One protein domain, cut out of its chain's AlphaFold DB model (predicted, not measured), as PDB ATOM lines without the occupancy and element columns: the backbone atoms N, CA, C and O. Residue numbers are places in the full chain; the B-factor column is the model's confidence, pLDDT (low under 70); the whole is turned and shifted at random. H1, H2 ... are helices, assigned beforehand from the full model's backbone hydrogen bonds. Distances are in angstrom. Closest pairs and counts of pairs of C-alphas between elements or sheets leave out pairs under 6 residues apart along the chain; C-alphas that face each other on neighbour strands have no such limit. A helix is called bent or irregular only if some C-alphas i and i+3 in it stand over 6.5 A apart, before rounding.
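Overview. This is residues 2 to 59, 94 to 108 and 125 to 133 of the 565 residues of the protein "DgyrCDS2078" of Dimorphilus gyrociliatus (UniProt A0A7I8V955). There is little regular structure: residues 2 to 46 wind as loops into a body with the short helix H1, and two separate helices, H2 and H3, make the other end of the long axis. The printed part has 82 residues with three named helices, in the order H1, H2, H3, and no named strand; the class is all helix, with 25 residues in helices. It is loose, with a radius of gyration of the C-alphas of 14.7 A, and spans 46 by 27 by 18 A.

Along the chain. C-alpha 2 is at (153.704, 151.253, 137.247). H1, residues 47 to 53, is 11.1 A long and irregular: C-alphas 48 and 51 are 8.6 A apart. H2, residues 97 to 107, is 15.2 A long. H3, residues 125 to 131, is 9.7 A long and ends at C-alpha 131 (170.107, 185.007, 123.935).

Arrangement. Residues 27 to 28 pair with residues 33 to 34, antiparallel. H1 is apart from H2 and H3; H2 and H3 are only just apart, their closest C-alphas 8.2 A from each other. In H3 every O i to N i+4 pair is within hydrogen-bond range, in H2 6 of 7, in H1 1 of 3, with 1 of 4 O i to N i+3 pairs.

Size, cuts and confidence. The farthest C-alphas, of Ser 31 and Ala 108, are 46.9 A apart. The printed part has two cuts: between residues 59 and 94, where 34 residues are not printed, the C-alphas of 59 and 94 are 9.7 A apart, and between residues 108 and 125, where 16 residues are not printed, the C-alphas of 108 and 125 are 15.1 A apart. The model's pLDDT is under 70 at residues 100 to 108 and 125 to 133.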
ATOM      1  N   ASN A   2     152.827 150.071 137.185       87.00
ATOM      2  CA  ASN A   2     153.704 151.253 137.247       87.00
ATOM      3  C   ASN A   2     153.398 152.394 136.241       87.00
ATOM      4  O   ASN A   2     154.231 153.274 136.028       87.00
ATOM      5  N   GLN A   3     152.229 152.396 135.591       91.50
ATOM      6  CA  GLN A   3     151.852 153.432 134.612       91.50
ATOM      7  C   GLN A   3     151.320 154.719 135.259       91.50
ATOM      8  O   GLN A   3     151.291 155.772 134.621       91.50
ATOM      9  N   ARG A   4     150.879 154.646 136.522       94.19
ATOM     10  CA  ARG A   4     150.340 155.796 137.250       94.19
ATOM     11  C   ARG A   4     151.438 156.837 137.463       94.19
ATOM     12  O   ARG A   4     152.457 156.535 138.073       94.19
ATOM     13  N   ARG A   5     151.181 158.073 137.028       94.75
ATOM     14  CA  ARG A   5     152.022 159.248 137.300       94.75
ATOM     15  C   ARG A   5     151.353 160.172 138.310       94.75
ATOM     16  O   ARG A   5     150.134 160.353 138.255       94.75
ATOM     17  N   ARG A   6     152.136 160.811 139.175       96.19
ATOM     18  CA  ARG A   6     151.648 161.914 140.010       96.19
ATOM     19  C   ARG A   6     151.543 163.191 139.183       96.19
ATOM     20  O   ARG A   6     152.266 163.385 138.206       96.19
ATOM     21  N   LYS A   7     150.601 164.061 139.546       95.62
ATOM     22  CA  LYS A   7     150.432 165.355 138.879       95.62
ATOM     23  C   LYS A   7     151.502 166.328 139.398       95.62
ATOM     24  O   LYS A   7     151.580 166.507 140.614       95.62
ATOM     25  N   PRO A   8     152.290 166.974 138.525       95.50
ATOM     26  CA  PRO A   8     153.224 168.016 138.938       95.50
ATOM     27  C   PRO A   8     152.448 169.256 139.383       95.50
ATOM     28  O   PRO A   8     151.560 169.731 138.671       95.50
ATOM     29  N   LEU A   9     152.783 169.782 140.554       93.75
ATOM     30  CA  LEU A   9     152.170 170.973 141.132       93.75
ATOM     31  C   LEU A   9     153.270 171.932 141.574       93.75
ATOM     32  O   LEU A   9     154.220 171.518 142.233       93.75
ATOM     33  N   LEU A  10     153.120 173.209 141.229       93.19
ATOM     34  CA  LEU A  10     153.917 174.284 141.808       93.19
ATOM     35  C   LEU A  10     153.206 174.756 143.081       93.19
ATOM     36  O   LEU A  10     152.065 175.211 143.010       93.19
ATOM     37  N   ARG A  11     153.847 174.596 144.239       90.38
ATOM     38  CA  ARG A  11     153.310 175.028 145.537       90.38
ATOM     39  C   ARG A  11     153.397 176.550 145.664       90.38
ATOM     40  O   ARG A  11     154.194 177.188 144.978       90.38
ATOM     41  N   ASN A  12     152.634 177.119 146.597       88.69
ATOM     42  CA  ASN A  12     152.664 178.558 146.898       88.69
ATOM     43  C   ASN A  12     154.063 179.045 147.317       88.69
ATOM     44  O   ASN A  12     154.429 180.180 147.036       88.69
ATOM     45  N   ASP A  13     154.866 178.158 147.910       85.44
ATOM     46  CA  ASP A  13     156.254 178.425 148.311       85.44
ATOM     47  C   ASP A  13     157.202 178.607 147.106       85.44
ATOM     48  O   ASP A  13     158.345 179.041 147.262       85.44
ATOM     49  N   GLY A  14     156.721 178.302 145.894       84.12
ATOM     50  CA  GLY A  14     157.452 178.392 144.635       84.12
ATOM     51  C   GLY A  14     158.230 177.129 144.265       84.12
ATOM     52  O   GLY A  14     158.870 177.118 143.219       84.12
ATOM     53  N   ASP A  15     158.146 176.065 145.065       90.69
ATOM     54  CA  ASP A  15     158.773 174.768 144.789       90.69
ATOM     55  C   ASP A  15     157.772 173.747 144.234       90.69
ATOM     56  O   ASP A  15     156.561 173.828 144.466       90.69
ATOM     57  N   PHE A  16     158.272 172.760 143.489       94.50
ATOM     58  CA  PHE A  16     157.442 171.658 143.006       94.50
ATOM     59  C   PHE A  16     157.123 170.652 144.117       94.50
ATOM     60  O   PHE A  16     157.909 170.446 145.039       94.50
ATOM     61  N   ASN A  17     155.974 169.978 144.012       94.12
ATOM     62  CA  ASN A  17     155.619 168.866 144.901       94.12
ATOM     63  C   ASN A  17     156.576 167.668 144.786       94.12
ATOM     64  O   ASN A  17     156.753 166.941 145.759       94.12
ATOM     65  N   TYR A  18     157.203 167.483 143.627       95.50
ATOM     66  CA  TYR A  18     158.347 166.601 143.448       95.50
ATOM     67  C   TYR A  18     159.322 167.212 142.441       95.50
ATOM     68  O   TYR A  18     158.931 167.965 141.551       95.50
ATOM     69  N   SER A  19     160.609 166.908 142.582       92.75
ATOM     70  CA  SER A  19     161.634 167.497 141.725       92.75
ATOM     71  C   SER A  19     161.492 167.008 140.270       92.75
ATOM     72  O   SER A  19     161.295 165.811 140.057       92.75
ATOM     73  N   PRO A  20     161.706 167.873 139.263       92.31
ATOM     74  CA  PRO A  20     161.643 167.493 137.851       92.31
ATOM     75  C   PRO A  20     162.786 166.586 137.363       92.31
ATOM     76  O   PRO A  20     162.703 166.062 136.251       92.31
ATOM     77  N   ASP A  21     163.870 166.408 138.126       89.00
ATOM     78  CA  ASP A  21     165.088 165.763 137.598       89.00
ATOM     79  C   ASP A  21     165.806 164.797 138.545       89.00
ATOM     80  O   ASP A  21     166.572 163.957 138.077       89.00
ATOM     81  N   ILE A  22     165.613 164.908 139.859       90.88
ATOM     82  CA  ILE A  22     166.147 163.937 140.824       90.88
ATOM     83  C   ILE A  22     165.185 162.760 140.893       90.88
ATOM     84  O   ILE A  22     164.083 162.914 141.417       90.88
ATOM     85  N   TYR A  23     165.620 161.603 140.396       93.81
ATOM     86  CA  TYR A  23     164.885 160.350 140.534       93.81
ATOM     87  C   TYR A  23     164.939 159.819 141.970       93.81
ATOM     88  O   TYR A  23     165.975 159.875 142.630       93.81
ATOM     89  N   CYS A  24     163.810 159.294 142.439       95.06
ATOM     90  CA  CYS A  24     163.681 158.603 143.709       95.06
ATOM     91  C   CYS A  24     164.385 157.249 143.636       95.06
ATOM     92  O   CYS A  24     164.121 156.462 142.731       95.06
ATOM     93  N   THR A  25     165.221 156.950 144.625       94.69
ATOM     94  CA  THR A  25     165.885 155.646 144.759       94.69
ATOM     95  C   THR A  25     165.013 154.595 145.447       94.69
ATOM     96  O   THR A  25     165.330 153.414 145.391       94.69
ATOM     97  N   LYS A  26     163.915 155.011 146.094       93.75
ATOM     98  CA  LYS A  26     162.988 154.134 146.829       93.75
ATOM     99  C   LYS A  26     161.759 153.708 146.015       93.75
ATOM    100  O   LYS A  26     160.884 153.032 146.551       93.75
ATOM    101  N   TYR A  27     161.637 154.172 144.772       95.56
ATOM    102  CA  TYR A  27     160.538 153.789 143.891       95.56
ATOM    103  C   TYR A  27     160.854 152.442 143.248       95.56
ATOM    104  O   TYR A  27     161.854 152.325 142.543       95.56
ATOM    105  N   ASP A  28     160.003 151.445 143.469       93.00
ATOM    106  CA  ASP A  28     160.111 150.168 142.775       93.00
ATOM    107  C   ASP A  28     159.404 150.256 141.418       93.00
ATOM    108  O   ASP A  28     158.183 150.406 141.328       93.00
ATOM    109  N   GLU A  29     160.189 150.150 140.348       92.50
ATOM    110  CA  GLU A  29     159.710 150.225 138.969       92.50
ATOM    111  C   GLU A  29     158.827 149.031 138.587       92.50
ATOM    112  O   GLU A  29     157.990 149.162 137.694       92.50
ATOM    113  N   THR A  30     158.957 147.888 139.267       89.62
ATOM    114  CA  THR A  30     158.202 146.667 138.955       89.62
ATOM    115  C   THR A  30     156.792 146.743 139.534       89.62
ATOM    116  O   THR A  30     155.803 146.566 138.815       89.62
ATOM    117  N   SER A  31     156.676 147.061 140.828       91.19
ATOM    118  CA  SER A  31     155.377 147.211 141.499       91.19
ATOM    119  C   SER A  31     154.712 148.562 141.220       91.19
ATOM    120  O   SER A  31     153.483 148.657 141.175       91.19
ATOM    121  N   GLY A  32     155.504 149.603 140.964       91.62
ATOM    122  CA  GLY A  32     155.038 150.976 140.808       91.62
ATOM    123  C   GLY A  32     154.771 151.694 142.133       91.62
ATOM    124  O   GLY A  32     154.021 152.673 142.142       91.62
ATOM    125  N   ILE A  33     155.339 151.202 143.239       93.25
ATOM    126  CA  ILE A  33     155.091 151.685 144.602       93.25
ATOM    127  C   ILE A  33     156.352 152.369 145.149       93.25
ATOM    128  O   ILE A  33     157.474 151.911 144.946       93.25
ATOM    129  N   CYS A  34     156.161 153.482 145.859       95.31
ATOM    130  CA  CYS A  34     157.200 154.158 146.636       95.31
ATOM    131  C   CYS A  34     156.851 154.079 148.121       95.31
ATOM    132  O   CYS A  34     155.693 154.304 148.474       95.31
ATOM    133  N   ALA A  35     157.846 153.868 148.984       94.00
ATOM    134  CA  ALA A  35     157.662 153.941 150.437       94.00
ATOM    135  C   ALA A  35     157.137 155.316 150.898       94.00
ATOM    136  O   ALA A  35     156.315 155.397 151.805       94.00
ATOM    137  N   ASP A  36     157.557 156.388 150.219       92.94
ATOM    138  CA  ASP A  36     157.133 157.765 150.507       92.94
ATOM    139  C   ASP A  36     155.814 158.138 149.776       92.94
ATOM    140  O   ASP A  36     155.320 159.266 149.878       92.94
ATOM    141  N   GLY A  37     155.231 157.192 149.026       92.75
ATOM    142  CA  GLY A  37     153.939 157.322 148.353       92.75
ATOM    143  C   GLY A  37     153.830 158.543 147.435       92.75
ATOM    144  O   GLY A  37     154.764 158.899 146.710       92.75
ATOM    145  N   ASP A  38     152.669 159.200 147.467       92.00
ATOM    146  CA  ASP A  38     152.406 160.395 146.659       92.00
ATOM    147  C   ASP A  38     153.162 161.640 147.138       92.00
ATOM    148  O   ASP A  38     153.432 162.534 146.333       92.00
ATOM    149  N   ASN A  39     153.573 161.656 148.408       93.25
ATOM    150  CA  ASN A  39     154.278 162.770 149.041       93.25
ATOM    151  C   ASN A  39     155.794 162.756 148.791       93.25
ATOM    152  O   ASN A  39     156.498 163.652 149.256       93.25
ATOM    153  N   CYS A  40     156.310 161.760 148.066       95.75
ATOM    154  CA  CYS A  40     157.722 161.680 147.717       95.75
ATOM    155  C   CYS A  40     158.189 162.951 146.983       95.75
ATOM    156  O   CYS A  40     157.691 163.275 145.906       95.75
ATOM    157  N   ALA A  41     159.195 163.645 147.516       94.69
ATOM    158  CA  ALA A  41     159.726 164.870 146.909       94.69
ATOM    159  C   ALA A  41     160.576 164.619 145.645       94.69
ATOM    160  O   ALA A  41     161.046 165.563 145.006       94.69
ATOM    161  N   PHE A  42     160.798 163.360 145.268       96.12
ATOM    162  CA  PHE A  42     161.637 162.962 144.141       96.12
ATOM    163  C   PHE A  42     160.804 162.356 143.012       96.12
ATOM    164  O   PHE A  42     159.698 161.864 143.224       96.12
ATOM    165  N   LEU A  43     161.343 162.395 141.802       96.69
ATOM    166  CA  LEU A  43     160.716 161.915 140.576       96.69
ATOM    167  C   LEU A  43     160.646 160.383 140.550       96.69
ATOM    168  O   LEU A  43     161.654 159.719 140.782       96.69
ATOM    169  N   HIS A  44     159.504 159.792 140.222       96.19
ATOM    170  CA  HIS A  44     159.401 158.345 140.036       96.19
ATOM    171  C   HIS A  44     159.645 157.965 138.576       96.19
ATOM    172  O   HIS A  44     159.125 158.605 137.659       96.19
ATOM    173  N   ARG A  45     160.408 156.889 138.347       94.50
ATOM    174  CA  ARG A  45     160.618 156.335 137.003       94.50
ATOM    175  C   ARG A  45     159.437 155.447 136.608       94.50
ATOM    176  O   ARG A  45     159.535 154.229 136.527       94.50
ATOM    177  N   THR A  46     158.289 156.077 136.393       94.31
ATOM    178  CA  THR A  46     157.071 155.393 135.946       94.31
ATOM    179  C   THR A  46     157.250 154.809 134.543       94.31
ATOM    180  O   THR A  46     158.148 155.209 133.795       94.31
ATOM    181  N   ALA A  47     156.374 153.882 134.145       91.44
ATOM    182  CA  ALA A  47     156.395 153.333 132.792       91.44
ATOM    183  C   ALA A  47     156.332 154.461 131.755       91.44
ATOM    184  O   ALA A  47     155.435 155.310 131.781       91.44
ATOM    185  N   GLY A  48     157.317 154.484 130.857       88.75
ATOM    186  CA  GLY A  48     157.467 155.558 129.885       88.75
ATOM    187  C   GLY A  48     157.861 156.907 130.498       88.75
ATOM    188  O   GLY A  48     157.519 157.928 129.919       88.75
ATOM    189  N   ASP A  49     158.552 156.953 131.640       92.38
ATOM    190  CA  ASP A  49     159.103 158.177 132.258       92.38
ATOM    191  C   ASP A  49     158.097 159.348 132.296       92.38
ATOM    192  O   ASP A  49     158.406 160.511 132.010       92.38
ATOM    193  N   THR A  50     156.830 159.021 132.557       94.50
ATOM    194  CA  THR A  50     155.711 159.937 132.317       94.50
ATOM    195  C   THR A  50     155.641 161.047 133.361       94.50
ATOM    196  O   THR A  50     155.204 162.150 133.031       94.50
ATOM    197  N   GLU A  51     156.130 160.837 134.587       95.94
ATOM    198  CA  GLU A  51     156.246 161.934 135.561       95.94
ATOM    199  C   GLU A  51     157.183 163.042 135.071       95.94
ATOM    200  O   GLU A  51     156.899 164.221 135.293       95.94
ATOM    201  N   ARG A  52     158.261 162.681 134.360       94.88
ATOM    202  CA  ARG A  52     159.214 163.649 133.812       94.88
ATOM    203  C   ARG A  52     158.674 164.318 132.563       94.88
ATOM    204  O   ARG A  52     158.638 165.542 132.482       94.88
ATOM    205  N   ARG A  53     158.243 163.520 131.583       93.31
ATOM    206  CA  ARG A  53     157.802 164.028 130.273       93.31
ATOM    207  C   ARG A  53     156.632 164.999 130.388       93.31
ATOM    208  O   ARG A  53     156.599 165.996 129.675       93.31
ATOM    209  N   TYR A  54     155.696 164.722 131.294       96.25
ATOM    210  CA  TYR A  54     154.522 165.566 131.517       96.25
ATOM    211  C   TYR A  54     154.710 166.564 132.670       96.25
ATOM    212  O   TYR A  54     153.738 167.176 133.111       96.25
ATOM    213  N   HIS A  55     155.941 166.758 133.159       96.31
ATOM    214  CA  HIS A  55     156.228 167.744 134.197       96.31
ATOM    215  C   HIS A  55     155.964 169.173 133.697       96.31
ATOM    216  O   HIS A  55     156.287 169.496 132.551       96.31
ATOM    217  N   LEU A  56     155.513 170.078 134.579       94.44
ATOM    218  CA  LEU A  56     155.359 171.520 134.287       94.44
ATOM    219  C   LEU A  56     156.658 172.185 133.801       94.44
ATOM    220  O   LEU A  56     156.637 173.239 133.164       94.44
ATOM    221  N   ARG A  57     157.798 171.537 134.023       90.81
ATOM    222  CA  ARG A  57     159.111 171.982 133.560       90.81
ATOM    223  C   ARG A  57     159.441 171.541 132.118       90.81
ATOM    224  O   ARG A  57     160.244 172.227 131.495       90.81
ATOM    225  N   TYR A  58     158.829 170.470 131.583       92.38
ATOM    226  CA  TYR A  58     159.240 169.826 130.308       92.38
ATOM    227  C   TYR A  58     158.155 169.586 129.275       92.38
ATOM    228  O   TYR A  58     158.444 169.614 128.082       92.38
ATOM    229  N   TYR A  59     156.920 169.342 129.706       95.75
ATOM    230  CA  TYR A  59     155.829 169.054 128.781       95.75
ATOM    231  C   TYR A  59     155.745 170.156 127.723       95.75
ATOM    232  O   TYR A  59     155.708 171.310 128.112       95.75
ATOM    233  N   VAL A  94     158.034 176.003 133.232       90.12
ATOM    234  CA  VAL A  94     157.836 176.493 134.602       90.12
ATOM    235  C   VAL A  94     159.059 176.121 135.433       90.12
ATOM    236  O   VAL A  94     159.454 174.957 135.438       90.12
ATOM    237  N   HIS A  95     159.624 177.099 136.136       87.06
ATOM    238  CA  HIS A  95     160.790 176.944 137.010       87.06
ATOM    239  C   HIS A  95     160.376 177.056 138.477       87.06
ATOM    240  O   HIS A  95     159.477 177.853 138.796       87.06
ATOM    241  N   ASP A  96     161.052 176.295 139.341       85.94
ATOM    242  CA  ASP A  96     160.934 176.444 140.793       85.94
ATOM    243  C   ASP A  96     161.576 177.758 141.277       85.94
ATOM    244  O   ASP A  96     162.201 178.493 140.504       85.94
ATOM    245  N   LYS A  97     161.395 178.097 142.555       80.94
ATOM    246  CA  LYS A  97     161.879 179.350 143.141       80.94
ATOM    247  C   LYS A  97     163.400 179.454 143.087       80.94
ATOM    248  O   LYS A  97     163.914 180.536 142.810       80.94
ATOM    249  N   ARG A  98     164.120 178.353 143.314       77.25
ATOM    250  CA  ARG A  98     165.587 178.326 143.275       77.25
ATOM    251  C   ARG A  98     166.096 178.595 141.860       77.25
ATOM    252  O   ARG A  98     166.926 179.479 141.677       77.25
ATOM    253  N   GLU A  99     165.576 177.893 140.861       71.75
ATOM    254  CA  GLU A  99     165.918 178.082 139.452       71.75
ATOM    255  C   GLU A  99     165.474 179.453 138.941       71.75
ATOM    256  O   GLU A  99     166.202 180.077 138.176       71.75
ATOM    257  N   ARG A 100     164.329 179.970 139.399       69.69
ATOM    258  CA  ARG A 100     163.862 181.320 139.058       69.69
ATOM    259  C   ARG A 100     164.767 182.396 139.645       69.69
ATOM    260  O   ARG A 100     165.091 183.349 138.947       69.69
ATOM    261  N   MET A 101     165.225 182.234 140.887       64.50
ATOM    262  CA  MET A 101     166.200 183.137 141.503       64.50
ATOM    263  C   MET A 101     167.577 183.041 140.844       64.50
ATOM    264  O   MET A 101     168.215 184.069 140.672       64.50
ATOM    265  N   LEU A 102     168.030 181.854 140.432       63.84
ATOM    266  CA  LEU A 102     169.286 181.690 139.686       63.84
ATOM    267  C   LEU A 102     169.186 182.291 138.276       63.84
ATOM    268  O   LEU A 102     170.105 182.970 137.820       63.84
ATOM    269  N   ALA A 103     168.044 182.112 137.613       57.38
ATOM    270  CA  ALA A 103     167.742 182.751 136.343       57.38
ATOM    271  C   ALA A 103     167.668 184.282 136.496       57.38
ATOM    272  O   ALA A 103     168.234 185.000 135.683       57.38
ATOM    273  N   CYS A 104     167.043 184.833 137.535       54.53
ATOM    274  CA  CYS A 104     167.049 186.283 137.774       54.53
ATOM    275  C   CYS A 104     168.421 186.806 138.252       54.53
ATOM    276  O   CYS A 104     168.836 187.883 137.839       54.53
ATOM    277  N   GLY A 105     169.167 186.042 139.049       46.59
ATOM    278  CA  GLY A 105     170.482 186.424 139.578       46.59
ATOM    279  C   GLY A 105     171.566 186.529 138.503       46.59
ATOM    280  O   GLY A 105     172.422 187.404 138.582       46.59
ATOM    281  N   LEU A 106     171.482 185.717 137.445       45.34
ATOM    282  CA  LEU A 106     172.324 185.857 136.250       45.34
ATOM    283  C   LEU A 106     171.903 187.027 135.342       45.34
ATOM    284  O   LEU A 106     172.708 187.463 134.529       45.34
ATOM    285  N   ALA A 107     170.671 187.550 135.461       41.38
ATOM    286  CA  ALA A 107     170.288 188.804 134.792       41.38
ATOM    287  C   ALA A 107     170.874 190.031 135.510       41.38
ATOM    288  O   ALA A 107     171.192 191.020 134.865       41.38
ATOM    289  N   ALA A 108     171.064 189.961 136.832       42.38
ATOM    290  CA  ALA A 108     171.586 191.076 137.624       42.38
ATOM    291  C   ALA A 108     173.093 191.343 137.425       42.38
ATOM    292  O   ALA A 108     173.563 192.424 137.759       42.38
ATOM    293  N   SER A 125     162.111 182.386 129.860       46.84
ATOM    294  CA  SER A 125     163.181 181.402 129.617       46.84
ATOM    295  C   SER A 125     163.421 181.130 128.126       46.84
ATOM    296  O   SER A 125     164.538 180.787 127.756       46.84
ATOM    297  N   LEU A 126     162.398 181.306 127.281       45.12
ATOM    298  CA  LEU A 126     162.492 181.147 125.829       45.12
ATOM    299  C   LEU A 126     163.283 182.287 125.175       45.12
ATOM    300  O   LEU A 126     164.008 182.046 124.218       45.12
ATOM    301  N   GLU A 127     163.197 183.510 125.701       40.56
ATOM    302  CA  GLU A 127     164.025 184.630 125.239       40.56
ATOM    303  C   GLU A 127     165.469 184.476 125.716       40.56
ATOM    304  O   GLU A 127     166.390 184.748 124.959       40.56
ATOM    305  N   ARG A 128     165.701 183.922 126.912       42.75
ATOM    306  CA  ARG A 128     167.063 183.618 127.378       42.75
ATOM    307  C   ARG A 128     167.717 182.449 126.622       42.75
ATOM    308  O   ARG A 128     168.921 182.487 126.383       42.75
ATOM    309  N   ASP A 129     166.946 181.437 126.226       49.22
ATOM    310  CA  ASP A 129     167.437 180.351 125.366       49.22
ATOM    311  C   ASP A 129     167.728 180.833 123.933       49.22
ATOM    312  O   ASP A 129     168.583 180.248 123.267       49.22
ATOM    313  N   LYS A 130     167.091 181.930 123.494       44.22
ATOM    314  CA  LYS A 130     167.477 182.665 122.282       44.22
ATOM    315  C   LYS A 130     168.728 183.519 122.489       44.22
ATOM    316  O   LYS A 130     169.546 183.551 121.593       44.22
ATOM    317  N   VAL A 131     168.959 184.104 123.667       45.50
ATOM    318  CA  VAL A 131     170.107 185.007 123.935       45.50
ATOM    319  C   VAL A 131     171.491 184.344 123.795       45.50
ATOM    320  O   VAL A 131     172.462 185.035 123.511       45.50
ATOM    321  N   LEU A 132     171.624 183.017 123.924       47.88
ATOM    322  CA  LEU A 132     172.890 182.326 123.585       47.88
ATOM    323  C   LEU A 132     173.021 181.982 122.091       47.88
ATOM    324  O   LEU A 132     174.085 181.544 121.659       47.88
ATOM    325  N   ASN A 133     171.950 182.180 121.325       52.31
ATOM    326  CA  ASN A 133     171.873 182.043 119.874       52.31
ATOM    327  C   ASN A 133     172.077 183.398 119.152       52.31
ATOM    328  O   ASN A 133     171.806 183.491 117.961       52.31
TER     329      ASN A 133